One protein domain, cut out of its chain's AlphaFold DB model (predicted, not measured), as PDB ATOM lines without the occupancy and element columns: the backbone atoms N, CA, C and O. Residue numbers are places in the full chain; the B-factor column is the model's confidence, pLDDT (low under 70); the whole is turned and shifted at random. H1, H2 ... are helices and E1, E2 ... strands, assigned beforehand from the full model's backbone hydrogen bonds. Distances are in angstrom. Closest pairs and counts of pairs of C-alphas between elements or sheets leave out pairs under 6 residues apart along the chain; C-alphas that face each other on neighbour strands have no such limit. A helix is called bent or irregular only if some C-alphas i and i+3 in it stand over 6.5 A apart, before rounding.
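AT A GLANCE: This is residues 6 to 105 and 124 to 130 of the 899 residues of an uncharacterized protein of Caenorhabditis brenneri (UniProt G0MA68). A kinked helix, H5, runs through the middle of a helical body, with H1 and H4 crossing it on one side and H2 and H3 completing a loosely joined group of four helices there. On its other side a small hairpin of two strands, E1 and E2, together with H6 forms the opposite end of the long axis, where the last turns of H6 point away from the body. The printed part has 107 residues, with six named helices and two named strands in the order H1 H2 H3 H4 H5 E1 E2 H6; the sheet, E1 - E2, is antiparallel and the class is mostly helix. The whole is compact, with a radius of gyration of the C-alphas of 14.5 A and spans of 44 by 31 by 28 A.

IN THESE COORDINATES: Begin at C-alpha 83, at (202.205, 248.811, 280.993), where strand E1, residues 83 to 86, sets out; E2 returns over residues 89 to 91. After two more residues look for H6, residues 94 to 105, 16.8 A from first to last C-alpha, ending at (219.098, 262.923, 285.911). Go back along the chain to H5, residues 57 to 76, the longest helix, 24.6 A from first to last C-alpha. It has a kink of 90 degrees near residue 64 and is irregular: C-alphas 62 and 65 are 8.6 A apart, and its line is a rough one. Before it come H4, residues 41 to 53 and 18.1 A long, and the small H3, residues 35 to 39 and 7.2 A long. H2 covers residues 16 to 25, 14.4 A, and H1 residues 6 to 14, 12.8 A, starting at C-alpha 6, (219.603, 237.412, 268.559).

HOW THE PARTS SIT: Start in the hairpin of E1 and E2, antiparallel neighbours at 137 degrees: N 84 and O 91 are within hydrogen-bond range at 2.9 A, and N 91 and O 84 at 2.8 A. Residues 83 to 84 of E1 also pair, antiparallel, with residues 125 to 126. Next look at H6: the C-alphas of Tyr 91 and Arg 97, the closest of E2 and H6, are 5.5 A apart. From there step to H5, the hub, which touches three helices. H5 and H6 only just touch, with 3 pairs of C-alphas within 8 A, the closest being those of Asp 68 and Phe 94, 6.4 A apart. With residues 66 to 70 alone H5 touches H1, at a steep tilt of 52 degrees; the closest C-alphas are those of Ser 9 and Val 66, 5.6 A apart. Residues 57 to 59 of H5 touch residues 46 to 50 of H4, about perpendicular at 76 degrees, the C-alphas of His 46 and Leu 59 being closest at 6.1 A. H2 is close to H4 but not clearly touching, with the C-alphas of Ile 23 and Leu 51 closest at 7.9 A. H3 is also close to H2 but not clearly touching, with Gly 18 and Cys 36 closest, their C-alphas 6.4 A apart. H4 and H6 are apart. In H2, H4 and H6 every O i to N i+4 pair is within hydrogen-bond range; H1 has 4 of 5, H5 14 of 16, and H3 0 of 1, with 2 of its 2 O i to N i+3 pairs within range.

THE WHOLE: The C-alphas farthest apart are those of Asp 33 and Asn 105, at 45.1 A. Residues 106 to 123 are not printed, and C-alphas 105 and 124 are 20.7 A apart across the cut. No link between named elements is long. Mean pLDDT of the printed part is 81.3; residues 6 to 7, residue 79 and residues 124 to 130 are under 70.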
ATOM      1  N   LYS A   6     220.482 237.775 269.689       60.91
ATOM      2  CA  LYS A   6     219.603 237.412 268.559       60.91
ATOM      3  C   LYS A   6     219.041 235.989 268.609       60.91
ATOM      4  O   LYS A   6     217.943 235.760 268.118       60.91
ATOM      5  N   SER A   7     219.763 235.028 269.185       69.00
ATOM      6  CA  SER A   7     219.281 233.637 269.254       69.00
ATOM      7  C   SER A   7     218.260 233.431 270.374       69.00
ATOM      8  O   SER A   7     217.300 232.685 270.198       69.00
ATOM      9  N   TYR A   8     218.421 234.134 271.501       75.94
ATOM     10  CA  TYR A   8     217.501 234.038 272.636       75.94
ATOM     11  C   TYR A   8     216.166 234.733 272.367       75.94
ATOM     12  O   TYR A   8     215.135 234.225 272.796       75.94
ATOM     13  N   SER A   9     216.159 235.859 271.644       73.62
ATOM     14  CA  SER A   9     214.915 236.574 271.332       73.62
ATOM     15  C   SER A   9     213.976 235.733 270.468       73.62
ATOM     16  O   SER A   9     212.794 235.636 270.794       73.62
ATOM     17  N   ARG A  10     214.504 235.056 269.433       79.06
ATOM     18  CA  ARG A  10     213.724 234.141 268.587       79.06
ATOM     19  C   ARG A  10     213.148 232.988 269.411       79.06
ATOM     20  O   ARG A  10     211.930 232.849 269.449       79.06
ATOM     21  N   GLY A  11     213.991 232.254 270.141       80.50
ATOM     22  CA  GLY A  11     213.528 231.128 270.958       80.50
ATOM     23  C   GLY A  11     212.476 231.537 271.993       80.50
ATOM     24  O   GLY A  11     211.477 230.844 272.161       80.50
ATOM     25  N   ILE A  12     212.651 232.685 272.663       77.31
ATOM     26  CA  ILE A  12     211.690 233.173 273.665       77.31
ATOM     27  C   ILE A  12     210.378 233.610 273.002       77.31
ATOM     28  O   ILE A  12     209.309 233.351 273.550       77.31
ATOM     29  N   SER A  13     210.435 234.231 271.819       74.12
ATOM     30  CA  SER A  13     209.230 234.608 271.072       74.12
ATOM     31  C   SER A  13     208.445 233.393 270.568       74.12
ATOM     32  O   SER A  13     207.227 233.356 270.721       74.12
ATOM     33  N   GLU A  14     209.135 232.368 270.055       81.25
ATOM     34  CA  GLU A  14     208.532 231.123 269.560       81.25
ATOM     35  C   GLU A  14     207.908 230.306 270.703       81.25
ATOM     36  O   GLU A  14     206.874 229.669 270.522       81.25
ATOM     37  N   ASN A  15     208.477 230.403 271.909       82.81
ATOM     38  CA  ASN A  15     208.019 229.687 273.101       82.81
ATOM     39  C   ASN A  15     207.244 230.555 274.102       82.81
ATOM     40  O   ASN A  15     207.060 230.150 275.252       82.81
ATOM     41  N   PHE A  16     206.775 231.743 273.706       81.38
ATOM     42  CA  PHE A  16     206.170 232.705 274.635       81.38
ATOM     43  C   PHE A  16     205.005 232.109 275.438       81.38
ATOM     44  O   PHE A  16     204.926 232.286 276.653       81.38
ATOM     45  N   PHE A  17     204.135 231.339 274.780       78.75
ATOM     46  CA  PHE A  17     203.021 230.663 275.443       78.75
ATOM     47  C   PHE A  17     203.503 229.604 276.447       78.75
ATOM     48  O   PHE A  17     203.018 229.563 277.574       78.75
ATOM     49  N   GLY A  18     204.518 228.813 276.082       85.31
ATOM     50  CA  GLY A  18     205.139 227.834 276.979       85.31
ATOM     51  C   GLY A  18     205.752 228.486 278.222       85.31
ATOM     52  O   GLY A  18     205.579 227.986 279.330       85.31
ATOM     53  N   ILE A  19     206.379 229.656 278.064       85.50
ATOM     54  CA  ILE A  19     206.919 230.451 279.176       85.50
ATOM     55  C   ILE A  19     205.797 230.966 280.093       85.50
ATOM     56  O   ILE A  19     205.950 230.956 281.314       85.50
ATOM     57  N   LEU A  20     204.659 231.401 279.541       82.75
ATOM     58  CA  LEU A  20     203.512 231.830 280.350       82.75
ATOM     59  C   LEU A  20     202.888 230.667 281.131       82.75
ATOM     60  O   LEU A  20     202.603 230.829 282.319       82.75
ATOM     61  N   CYS A  21     202.716 229.504 280.496       85.38
ATOM     62  CA  CYS A  21     202.267 228.280 281.166       85.38
ATOM     63  C   CYS A  21     203.211 227.910 282.312       85.38
ATOM     64  O   CYS A  21     202.758 227.718 283.439       85.38
ATOM     65  N   TYR A  22     204.519 227.939 282.047       89.00
ATOM     66  CA  TYR A  22     205.546 227.701 283.052       89.00
ATOM     67  C   TYR A  22     205.402 228.640 284.255       89.00
ATOM     68  O   TYR A  22     205.422 228.190 285.394       89.00
ATOM     69  N   ILE A  23     205.239 229.950 284.032       87.12
ATOM     70  CA  ILE A  23     205.095 230.930 285.122       87.12
ATOM     71  C   ILE A  23     203.814 230.679 285.930       87.12
ATOM     72  O   ILE A  23     203.835 230.820 287.152       87.12
ATOM     73  N   LYS A  24     202.707 230.326 285.262       85.38
ATOM     74  CA  LYS A  24     201.403 230.080 285.900       85.38
ATOM     75  C   LYS A  24     201.433 228.852 286.809       85.38
ATOM     76  O   LYS A  24     200.853 228.882 287.891       85.38
ATOM     77  N   GLU A  25     202.078 227.788 286.354       90.25
ATOM     78  CA  GLU A  25     202.103 226.481 287.017       90.25
ATOM     79  C   GLU A  25     203.373 226.284 287.863       90.25
ATOM     80  O   GLU A  25     203.588 225.208 288.417       90.25
ATOM     81  N   PHE A  26     204.215 227.318 287.989       91.38
ATOM     82  CA  PHE A  26     205.464 227.232 288.735       91.38
ATOM     83  C   PHE A  26     205.224 226.925 290.219       91.38
ATOM     84  O   PHE A  26     204.760 227.777 290.981       91.38
ATOM     85  N   ASP A  27     205.644 225.733 290.645       91.12
ATOM     86  CA  ASP A  27     205.757 225.343 292.049       91.12
ATOM     87  C   ASP A  27     207.244 225.162 292.398       91.12
ATOM     88  O   ASP A  27     207.906 224.293 291.829       91.12
ATOM     89  N   PRO A  28     207.805 225.937 293.348       90.69
ATOM     90  CA  PRO A  28     209.207 225.792 293.739       90.69
ATOM     91  C   PRO A  28     209.552 224.404 294.309       90.69
ATOM     92  O   PRO A  28     210.734 224.079 294.409       90.69
ATOM     93  N   ASN A  29     208.555 223.596 294.686       93.88
ATOM     94  CA  ASN A  29     208.745 222.257 295.243       93.88
ATOM     95  C   ASN A  29     208.552 221.131 294.219       93.88
ATOM     96  O   ASN A  29     208.840 219.978 294.546       93.88
ATOM     97  N   GLN A  30     208.079 221.430 293.005       89.25
ATOM     98  CA  GLN A  30     207.889 220.430 291.955       89.25
ATOM     99  C   GLN A  30     208.735 220.770 290.723       89.25
ATOM    100  O   GLN A  30     208.604 221.853 290.157       89.25
ATOM    101  N   PRO A  31     209.616 219.860 290.269       77.44
ATOM    102  CA  PRO A  31     210.305 220.040 289.004       77.44
ATOM    103  C   PRO A  31     209.290 219.911 287.866       77.44
ATOM    104  O   PRO A  31     208.694 218.855 287.665       77.44
ATOM    105  N   SER A  32     209.091 220.994 287.128       77.31
ATOM    106  CA  SER A  32     208.252 221.004 285.940       77.31
ATOM    107  C   SER A  32     209.040 220.546 284.709       77.31
ATOM    108  O   SER A  32     210.109 221.094 284.444       77.31
ATOM    109  N   ASP A  33     208.511 219.592 283.945       83.38
ATOM    110  CA  ASP A  33     209.121 219.087 282.706       83.38
ATOM    111  C   ASP A  33     208.528 219.800 281.480       83.38
ATOM    112  O   ASP A  33     207.707 219.250 280.743       83.38
ATOM    113  N   TYR A  34     208.873 221.077 281.294       86.25
ATOM    114  CA  TYR A  34     208.458 221.819 280.100       86.25
ATOM    115  C   TYR A  34     209.503 221.690 278.998       86.25
ATOM    116  O   TYR A  34     210.668 222.029 279.194       86.25
ATOM    117  N   SER A  35     209.068 221.307 277.795       84.94
ATOM    118  CA  SER A  35     209.942 221.175 276.620       84.94
ATOM    119  C   SER A  35     210.731 222.453 276.311       84.94
ATOM    120  O   SER A  35     211.911 222.375 275.973       84.94
ATOM    121  N   CYS A  36     210.119 223.627 276.508       85.38
ATOM    122  CA  CYS A  36     210.751 224.927 276.279       85.38
ATOM    123  C   CYS A  36     211.896 225.247 277.261       85.38
ATOM    124  O   CYS A  36     212.756 226.072 276.940       85.38
ATOM    125  N   GLU A  37     211.974 224.571 278.417       90.56
ATOM    126  CA  GLU A  37     213.106 224.721 279.339       90.56
ATOM    127  C   GLU A  37     214.416 224.237 278.698       90.56
ATOM    128  O   GLU A  37     215.460 224.870 278.866       90.56
ATOM    129  N   ASN A  38     214.353 223.172 277.895       90.12
ATOM    130  CA  ASN A  38     215.521 222.602 277.220       90.12
ATOM    131  C   ASN A  38     216.034 223.485 276.075       90.12
ATOM    132  O   ASN A  38     217.223 223.460 275.757       90.12
ATOM    133  N   GLU A  39     215.153 224.281 275.468       86.88
ATOM    134  CA  GLU A  39     215.499 225.164 274.353       86.88
ATOM    135  C   GLU A  39     216.224 226.430 274.831       86.88
ATOM    136  O   GLU A  39     217.098 226.952 274.137       86.88
ATOM    137  N   ILE A  40     215.899 226.919 276.038       90.75
ATOM    138  CA  ILE A  40     216.417 228.195 276.563       90.75
ATOM    139  C   ILE A  40     216.826 228.086 278.046       90.75
ATOM    140  O   ILE A  40     216.394 228.887 278.887       90.75
ATOM    141  N   PRO A  41     217.719 227.145 278.406       91.88
ATOM    142  CA  PRO A  41     217.934 226.729 279.795       91.88
ATOM    143  C   PRO A  41     218.419 227.862 280.706       91.88
ATOM    144  O   PRO A  41     218.005 227.965 281.859       91.88
ATOM    145  N   LYS A  42     219.249 228.781 280.191       92.81
ATOM    146  CA  LYS A  42     219.730 229.938 280.969       92.81
ATOM    147  C   LYS A  42     218.610 230.922 281.317       92.81
ATOM    148  O   LYS A  42     218.612 231.476 282.412       92.81
ATOM    149  N   PHE A  43     217.664 231.143 280.400       92.12
ATOM    150  CA  PHE A  43     216.519 232.016 280.661       92.12
ATOM    151  C   PHE A  43     215.632 231.413 281.748       92.12
ATOM    152  O   PHE A  43     215.344 232.091 282.731       92.12
ATOM    153  N   PHE A  44     215.290 230.127 281.631       92.31
ATOM    154  CA  PHE A  44     214.491 229.433 282.641       92.31
ATOM    155  C   PHE A  44     215.191 229.347 283.996       92.31
ATOM    156  O   PHE A  44     214.538 229.510 285.021       92.31
ATOM    157  N   GLN A  45     216.516 229.194 284.035       93.69
ATOM    158  CA  GLN A  45     217.277 229.255 285.284       93.69
ATOM    159  C   GLN A  45     217.120 230.613 285.986       93.69
ATOM    160  O   GLN A  45     216.839 230.665 287.186       93.69
ATOM    161  N   HIS A  46     217.273 231.720 285.257       93.69
ATOM    162  CA  HIS A  46     217.087 233.053 285.827       93.69
ATOM    163  C   HIS A  46     215.614 233.340 286.155       93.69
ATOM    164  O   HIS A  46     215.330 233.989 287.162       93.69
ATOM    165  N   LEU A  47     214.670 232.826 285.358       92.25
ATOM    166  CA  LEU A  47     213.230 232.936 285.605       92.25
ATOM    167  C   LEU A  47     212.835 232.187 286.885       92.25
ATOM    168  O   LEU A  47     212.155 232.756 287.733       92.25
ATOM    169  N   LYS A  48     213.345 230.964 287.087       94.12
ATOM    170  CA  LYS A  48     213.228 230.191 288.338       94.12
ATOM    171  C   LYS A  48     213.742 230.993 289.526       94.12
ATOM    172  O   LYS A  48     213.041 231.135 290.522       94.12
ATOM    173  N   GLN A  49     214.944 231.560 289.417       93.19
ATOM    174  CA  GLN A  49     215.515 232.392 290.480       93.19
ATOM    175  C   GLN A  49     214.644 233.616 290.786       93.19
ATOM    176  O   GLN A  49     214.443 233.937 291.958       93.19
ATOM    177  N   ALA A  50     214.103 234.283 289.766       91.44
ATOM    178  CA  ALA A  50     213.216 235.430 289.937       91.44
ATOM    179  C   ALA A  50     211.897 235.046 290.620       91.44
ATOM    180  O   ALA A  50     211.473 235.727 291.553       91.44
ATOM    181  N   LEU A  51     211.292 233.926 290.215       90.12
ATOM    182  CA  LEU A  51     210.059 233.399 290.804       90.12
ATOM    183  C   LEU A  51     210.259 232.980 292.268       90.12
ATOM    184  O   LEU A  51     209.461 233.357 293.126       90.12
ATOM    185  N   VAL A  52     211.354 232.276 292.579       91.88
ATOM    186  CA  VAL A  52     211.689 231.840 293.948       91.88
ATOM    187  C   VAL A  52     212.006 233.028 294.856       91.88
ATOM    188  O   VAL A  52     211.485 233.124 295.965       91.88
ATOM    189  N   SER A  53     212.850 233.954 294.393       93.00
ATOM    190  CA  SER A  53     213.249 235.128 295.182       93.00
ATOM    191  C   SER A  53     212.173 236.214 295.248       93.00
ATOM    192  O   SER A  53     212.316 237.163 296.018       93.00
ATOM    193  N   LYS A  54     211.122 236.107 294.421       86.94
ATOM    194  CA  LYS A  54     210.135 237.165 294.154       86.94
ATOM    195  C   LYS A  54     210.780 238.492 293.722       86.94
ATOM    196  O   LYS A  54     210.182 239.556 293.873       86.94
ATOM    197  N   SER A  55     211.999 238.434 293.179       86.62
ATOM    198  CA  SER A  55     212.766 239.585 292.710       86.62
ATOM    199  C   SER A  55     212.951 239.504 291.203       86.62
ATOM    200  O   SER A  55     213.814 238.799 290.682       86.62
ATOM    201  N   TRP A  56     212.139 240.274 290.487       83.81
ATOM    202  CA  TRP A  56     212.185 240.329 289.029       83.81
ATOM    203  C   TRP A  56     213.297 241.234 288.491       83.81
ATOM    204  O   TRP A  56     213.607 241.182 287.306       83.81
ATOM    205  N   ASN A  57     213.938 242.041 289.344       83.62
ATOM    206  CA  ASN A  57     214.915 243.050 288.925       83.62
ATOM    207  C   ASN A  57     216.107 242.452 288.169       83.62
ATOM    208  O   ASN A  57     216.493 242.987 287.133       83.62
ATOM    209  N   ASN A  58     216.659 241.335 288.651       85.94
ATOM    210  CA  ASN A  58     217.792 240.685 287.989       85.94
ATOM    211  C   ASN A  58     217.380 240.092 286.635       85.94
ATOM    212  O   ASN A  58     218.087 240.278 285.647       85.94
ATOM    213  N   LEU A  59     216.207 239.452 286.565       88.38
ATOM    214  CA  LEU A  59     215.668 238.932 285.308       88.38
ATOM    215  C   LEU A  59     215.427 240.063 284.303       88.38
ATOM    216  O   LEU A  59     215.840 239.956 283.152       88.38
ATOM    217  N   TYR A  60     214.827 241.170 284.749       84.38
ATOM    218  CA  TYR A  60     214.587 242.343 283.913       84.38
ATOM    219  C   TYR A  60     215.879 242.968 283.406       84.38
ATOM    220  O   TYR A  60     215.945 243.337 282.242       84.38
ATOM    221  N   GLN A  61     216.915 243.080 284.238       84.62
ATOM    222  CA  GLN A  61     218.196 243.629 283.792       84.62
ATOM    223  C   GLN A  61     218.884 242.728 282.762       84.62
ATOM    224  O   GLN A  61     219.455 243.243 281.804       84.62
ATOM    225  N   MET A  62     218.807 241.406 282.927       88.06
ATOM    226  CA  MET A  62     219.471 240.455 282.028       88.06
ATOM    227  C   MET A  62     218.715 240.221 280.716       88.06
ATOM    228  O   MET A  62     219.347 239.979 279.694       88.06
ATOM    229  N   TYR A  63     217.382 240.294 280.732       87.62
ATOM    230  CA  TYR A  63     216.524 239.965 279.584       87.62
ATOM    231  C   TYR A  63     215.644 241.127 279.140       87.62
ATOM    232  O   TYR A  63     214.605 240.920 278.519       87.62
ATOM    233  N   ARG A  64     216.061 242.354 279.445       84.50
ATOM    234  CA  ARG A  64     215.319 243.587 279.176       84.50
ATOM    235  C   ARG A  64     214.696 243.633 277.783       84.50
ATOM    236  O   ARG A  64     213.487 243.774 277.661       84.50
ATOM    237  N   PHE A  65     215.531 243.489 276.755       82.50
ATOM    238  CA  PHE A  65     215.112 243.557 275.358       82.50
ATOM    239  C   PHE A  65     214.065 242.489 275.025       82.50
ATOM    240  O   PHE A  65     213.054 242.762 274.385       82.50
ATOM    241  N   VAL A  66     214.273 241.272 275.525       80.12
ATOM    242  CA  VAL A  66     213.348 240.163 275.303       80.12
ATOM    243  C   VAL A  66     212.010 240.405 275.999       80.12
ATOM    244  O   VAL A  66     210.957 240.131 275.433       80.12
ATOM    245  N   ILE A  67     212.031 240.967 277.203       82.38
ATOM    246  CA  ILE A  67     210.819 241.287 277.956       82.38
ATOM    247  C   ILE A  67     210.046 242.432 277.289       82.38
ATOM    248  O   ILE A  67     208.821 242.370 277.226       82.38
ATOM    249  N   ASP A  68     210.733 243.423 276.719       83.50
ATOM    250  CA  ASP A  68     210.095 244.467 275.909       83.50
ATOM    251  C   ASP A  68     209.434 243.879 274.648       83.50
ATOM    252  O   ASP A  68     208.300 244.244 274.321       83.50
ATOM    253  N   ILE A  69     210.065 242.896 273.990       80.81
ATOM    254  CA  ILE A  69     209.450 242.138 272.883       80.81
ATOM    255  C   ILE A  69     208.219 241.366 273.359       80.81
ATOM    256  O   ILE A  69     207.188 241.396 272.688       80.81
ATOM    257  N   MET A  70     208.297 240.689 274.506       77.12
ATOM    258  CA  MET A  70     207.183 239.939 275.091       77.12
ATOM    259  C   MET A  70     205.990 240.854 275.391       77.12
ATOM    260  O   MET A  70     204.862 240.529 275.026       77.12
ATOM    261  N   ILE A  71     206.234 242.020 275.998       79.88
ATOM    262  CA  ILE A  71     205.201 243.028 276.283       79.88
ATOM    263  C   ILE A  71     204.584 243.541 274.979       79.88
ATOM    264  O   ILE A  71     203.361 243.563 274.841       79.88
ATOM    265  N   THR A  72     205.416 243.902 274.001       80.81
ATOM    266  CA  THR A  72     204.960 244.400 272.695       80.81
ATOM    267  C   THR A  72     204.136 243.348 271.952       80.81
ATOM    268  O   THR A  72     203.086 243.666 271.401       80.81
ATOM    269  N   SER A  73     204.566 242.086 271.993       73.88
ATOM    270  CA  SER A  73     203.881 240.962 271.342       73.88
ATOM    271  C   SER A  73     202.562 240.616 272.033       73.88
ATOM    272  O   SER A  73     201.570 240.351 271.360       73.88
ATOM    273  N   ALA A  74     202.512 240.655 273.368       73.75
ATOM    274  CA  ALA A  74     201.271 240.447 274.113       73.75
ATOM    275  C   ALA A  74     200.241 241.555 273.833       73.75
ATOM    276  O   ALA A  74     199.043 241.279 273.726       73.75
ATOM    277  N   ARG A  75     200.713 242.799 273.669       78.94
ATOM    278  CA  ARG A  75     199.879 243.954 273.311       78.94
ATOM    279  C   ARG A  75     199.385 243.896 271.869       78.94
ATOM    280  O   ARG A  75     198.214 244.177 271.639       78.94
ATOM    281  N   SER A  76     200.236 243.524 270.907       73.81
ATOM    282  CA  SER A  76     199.847 243.432 269.490       73.81
ATOM    283  C   SER A  76     198.800 242.349 269.231       73.81
ATOM    284  O   SER A  76     198.004 242.475 268.307       73.81
ATOM    285  N   GLN A  77     198.767 241.317 270.075       71.31
ATOM    286  CA  GLN A  77     197.747 240.270 270.049       71.31
ATOM    287  C   GLN A  77     196.456 240.664 270.793       71.31
ATOM    288  O   GLN A  77     195.533 239.858 270.867       71.31
ATOM    289  N   GLU A  78     196.386 241.873 271.366       75.62
ATOM    290  CA  GLU A  78     195.261 242.378 272.171       75.62
ATOM    291  C   GLU A  78     194.890 241.476 273.371       75.62
ATOM    292  O   GLU A  78     193.784 241.562 273.905       75.62
ATOM    293  N   ILE A  79     195.816 240.617 273.827       61.06
ATOM    294  CA  ILE A  79     195.567 239.651 274.912       61.06
ATOM    295  C   ILE A  79     195.689 240.340 276.276       61.06
ATOM    296  O   ILE A  79     194.856 240.127 277.156       61.06
ATOM    297  N   ILE A  80     196.730 241.161 276.472       72.94
ATOM    298  CA  ILE A  80     197.004 241.850 277.744       72.94
ATOM    299  C   ILE A  80     197.581 243.247 277.464       72.94
ATOM    300  O   ILE A  80     198.600 243.369 276.786       72.94
ATOM    301  N   ASP A  81     196.985 244.307 278.032       75.94
ATOM    302  CA  ASP A  81     197.582 245.658 278.031       75.94
ATOM    303  C   ASP A  81     198.578 245.798 279.196       75.94
ATOM    304  O   ASP A  81     198.270 246.351 280.256       75.94
ATOM    305  N   LEU A  82     199.772 245.227 279.016       78.31
ATOM    306  CA  LEU A  82     200.886 245.347 279.958       78.31
ATOM    307  C   LEU A  82     201.545 246.725 279.832       78.31
ATOM    308  O   LEU A  82     202.127 247.044 278.797       78.31
ATOM    309  N   ARG A  83     201.506 247.520 280.908       83.19
ATOM    310  CA  ARG A  83     202.205 248.811 280.993       83.19
ATOM    311  C   ARG A  83     203.099 248.877 282.218       83.19
ATOM    312  O   ARG A  83     202.771 248.363 283.287       83.19
ATOM    313  N   ILE A  84     204.228 249.557 282.071       84.56
ATOM    314  CA  ILE A  84     205.227 249.694 283.126       84.56
ATOM    315  C   ILE A  84     204.991 251.020 283.841       84.56
ATOM    316  O   ILE A  84     205.166 252.086 283.251       84.56
ATOM    317  N   ALA A  85     204.602 250.976 285.116       83.19
ATOM    318  CA  ALA A  85     204.437 252.188 285.906       83.19
ATOM    319  C   ALA A  85     205.779 252.638 286.494       83.19
ATOM    320  O   ALA A  85     206.514 251.856 287.103       83.19
ATOM    321  N   TRP A  86     206.080 253.927 286.366       86.12
ATOM    322  CA  TRP A  86     207.156 254.567 287.116       86.12
ATOM    323  C   TRP A  86     206.740 255.977 287.540       86.12
ATOM    324  O   TRP A  86     206.484 256.859 286.713       86.12
ATOM    325  N   GLY A  87     206.635 256.181 288.857       88.56
ATOM    326  CA  GLY A  87     205.988 257.361 289.427       88.56
ATOM    327  C   GLY A  87     204.501 257.404 289.060       88.56
ATOM    328  O   GLY A  87     203.783 256.434 289.266       88.56
ATOM    329  N   SER A  88     204.044 258.525 288.498       86.12
ATOM    330  CA  SER A  88     202.664 258.710 288.023       86.12
ATOM    331  C   SER A  88     202.482 258.445 286.522       86.12
ATOM    332  O   SER A  88     201.424 258.749 285.975       86.12
ATOM    333  N   LYS A  89     203.523 257.969 285.826       88.69
ATOM    334  CA  LYS A  89     203.515 257.754 284.373       88.69
ATOM    335  C   LYS A  89     203.556 256.264 284.047       88.69
ATOM    336  O   LYS A  89     204.227 255.496 284.733       88.69
ATOM    337  N   MET A  90     202.853 255.898 282.980       89.94
ATOM    338  CA  MET A  90     202.862 254.565 282.385       89.94
ATOM    339  C   MET A  90     203.711 254.592 281.116       89.94
ATOM    340  O   MET A  90     203.584 255.527 280.327       89.94
ATOM    341  N   TYR A  91     204.542 253.576 280.935       90.38
ATOM    342  CA  TYR A  91     205.434 253.407 279.791       90.38
ATOM    343  C   TYR A  91     205.100 252.114 279.059       90.38
ATOM    344  O   TYR A  91     204.649 251.145 279.681       90.38
ATOM    345  N   GLU A  92     205.304 252.114 277.746       87.19
ATOM    346  CA  GLU A  92     204.994 250.970 276.892       87.19
ATOM    347  C   GLU A  92     206.085 249.902 276.937       87.19
ATOM    348  O   GLU A  92     205.787 248.714 276.836       87.19
ATOM    349  N   THR A  93     207.333 250.323 277.153       88.25
ATOM    350  CA  THR A  93     208.512 249.457 277.270       88.25
ATOM    351  C   THR A  93     209.423 249.917 278.412       88.25
ATOM    352  O   THR A  93     209.372 251.065 278.880       88.25
ATOM    353  N   PHE A  94     210.281 249.021 278.899       84.69
ATOM    354  CA  PHE A  94     211.317 249.345 279.874       84.69
ATOM    355  C   PHE A  94     212.352 250.297 279.266       84.69
ATOM    356  O   PHE A  94     212.933 251.112 279.985       84.69
ATOM    357  N   GLU A  95     212.584 250.237 277.951       86.69
ATOM    358  CA  GLU A  95     213.329 251.250 277.193       86.69
ATOM    359  C   GLU A  95     212.787 252.670 277.379       86.69
ATOM    360  O   GLU A  95     213.520 253.547 277.847       86.69
ATOM    361  N   GLU A  96     211.499 252.890 277.116       86.75
ATOM    362  CA  GLU A  96     210.867 254.203 277.267       86.75
ATOM    363  C   GLU A  96     210.938 254.732 278.700       86.75
ATOM    364  O   GLU A  96     211.288 255.898 278.925       86.75
ATOM    365  N   ARG A  97     210.647 253.867 279.681       90.56
ATOM    366  CA  ARG A  97     210.750 254.211 281.104       90.56
ATOM    367  C   ARG A  97     212.151 254.711 281.439       90.56
ATOM    368  O   ARG A  97     212.307 255.746 282.083       90.56
ATOM    369  N   ASP A  98     213.180 253.988 281.019       86.62
ATOM    370  CA  ASP A  98     214.558 254.318 281.377       86.62
ATOM    371  C   ASP A  98     215.074 255.552 280.651       86.62
ATOM    372  O   ASP A  98     215.853 256.310 281.227       86.62
ATOM    373  N   MET A  99     214.643 255.783 279.408       87.44
ATOM    374  CA  MET A  99     214.901 257.051 278.728       87.44
ATOM    375  C   MET A  99     214.311 258.216 279.526       87.44
ATOM    376  O   MET A  99     214.975 259.237 279.714       87.44
ATOM    377  N   ALA A 100     213.099 258.056 280.061       86.38
ATOM    378  CA  ALA A 100     212.491 259.059 280.928       86.38
ATOM    379  C   ALA A 100     213.226 259.218 282.271       86.38
ATOM    380  O   ALA A 100     213.334 260.341 282.768       86.38
ATOM    381  N   MET A 101     213.778 258.135 282.832       85.81
ATOM    382  CA  MET A 101     214.629 258.202 284.028       85.81
ATOM    383  C   MET A 101     215.928 258.970 283.766       85.81
ATOM    384  O   MET A 101     216.264 259.865 284.540       85.81
ATOM    385  N   ARG A 102     216.630 258.675 282.661       88.81
ATOM    386  CA  ARG A 102     217.888 259.348 282.289       88.81
ATOM    387  C   ARG A 102     217.691 260.846 282.068       88.81
ATOM    388  O   ARG A 102     218.376 261.647 282.694       88.81
ATOM    389  N   ARG A 103     216.643 261.235 281.332       85.69
ATOM    390  CA  ARG A 103     216.284 262.652 281.117       85.69
ATOM    391  C   ARG A 103     216.066 263.439 282.412       85.69
ATOM    392  O   ARG A 103     216.252 264.650 282.421       85.69
ATOM    393  N   ARG A 104     215.652 262.779 283.498       81.44
ATOM    394  CA  ARG A 104     215.456 263.428 284.802       81.44
ATOM    395  C   ARG A 104     216.774 263.661 285.546       81.44
ATOM    396  O   ARG A 104     216.851 264.601 286.331       81.44
ATOM    397  N   ASN A 105     217.779 262.826 285.291       75.06
ATOM    398  CA  ASN A 105     219.098 262.923 285.911       75.06
ATOM    399  C   ASN A 105     220.039 263.869 285.147       75.06
ATOM    400  O   ASN A 105     220.908 264.474 285.767       75.06
ATOM    401  N   VAL A 124     206.151 249.324 290.200       42.47
ATOM    402  CA  VAL A 124     204.958 248.477 290.285       42.47
ATOM    403  C   VAL A 124     204.533 248.135 288.864       42.47
ATOM    404  O   VAL A 124     204.126 249.008 288.102       42.47
ATOM    405  N   VAL A 125     204.635 246.863 288.491       46.84
ATOM    406  CA  VAL A 125     203.980 246.355 287.282       46.84
ATOM    407  C   VAL A 125     202.511 246.157 287.643       46.84
ATOM    408  O   VAL A 125     202.178 245.285 288.442       46.84
ATOM    409  N   LEU A 126     201.633 247.015 287.124       37.47
ATOM    410  CA  LEU A 126     200.192 246.886 287.333       37.47
ATOM    411  C   LEU A 126     199.645 245.877 286.324       37.47
ATOM    412  O   LEU A 126     199.575 246.154 285.131       37.47
ATOM    413  N   LEU A 127     199.266 244.707 286.833       35.38
ATOM    414  CA  LEU A 127     198.605 243.646 286.089       35.38
ATOM    415  C   LEU A 127     197.107 243.661 286.455       35.38
ATOM    416  O   LEU A 127     196.745 243.107 287.492       35.38
ATOM    417  N   PRO A 128     196.202 244.287 285.681       35.31
ATOM    418  CA  PRO A 128     194.773 244.118 285.900       35.31
ATOM    419  C   PRO A 128     194.342 242.807 285.239       35.31
ATOM    420  O   PRO A 128     193.655 242.799 284.223       35.31
ATOM    421  N   VAL A 129     194.799 241.684 285.786       34.25
ATOM    422  CA  VAL A 129     194.397 240.359 285.322       34.25
ATOM    423  C   VAL A 129     193.809 239.623 286.510       34.25
ATOM    424  O   VAL A 129     194.520 239.188 287.412       34.25
ATOM    425  N   THR A 130     192.481 239.540 286.542       38.16
ATOM    426  CA  THR A 130     191.804 238.706 287.536       38.16
ATOM    427  C   THR A 130     191.915 237.250 287.096       38.16
ATOM    428  O   THR A 130     191.809 236.945 285.909       38.16
TER     429      THR A 130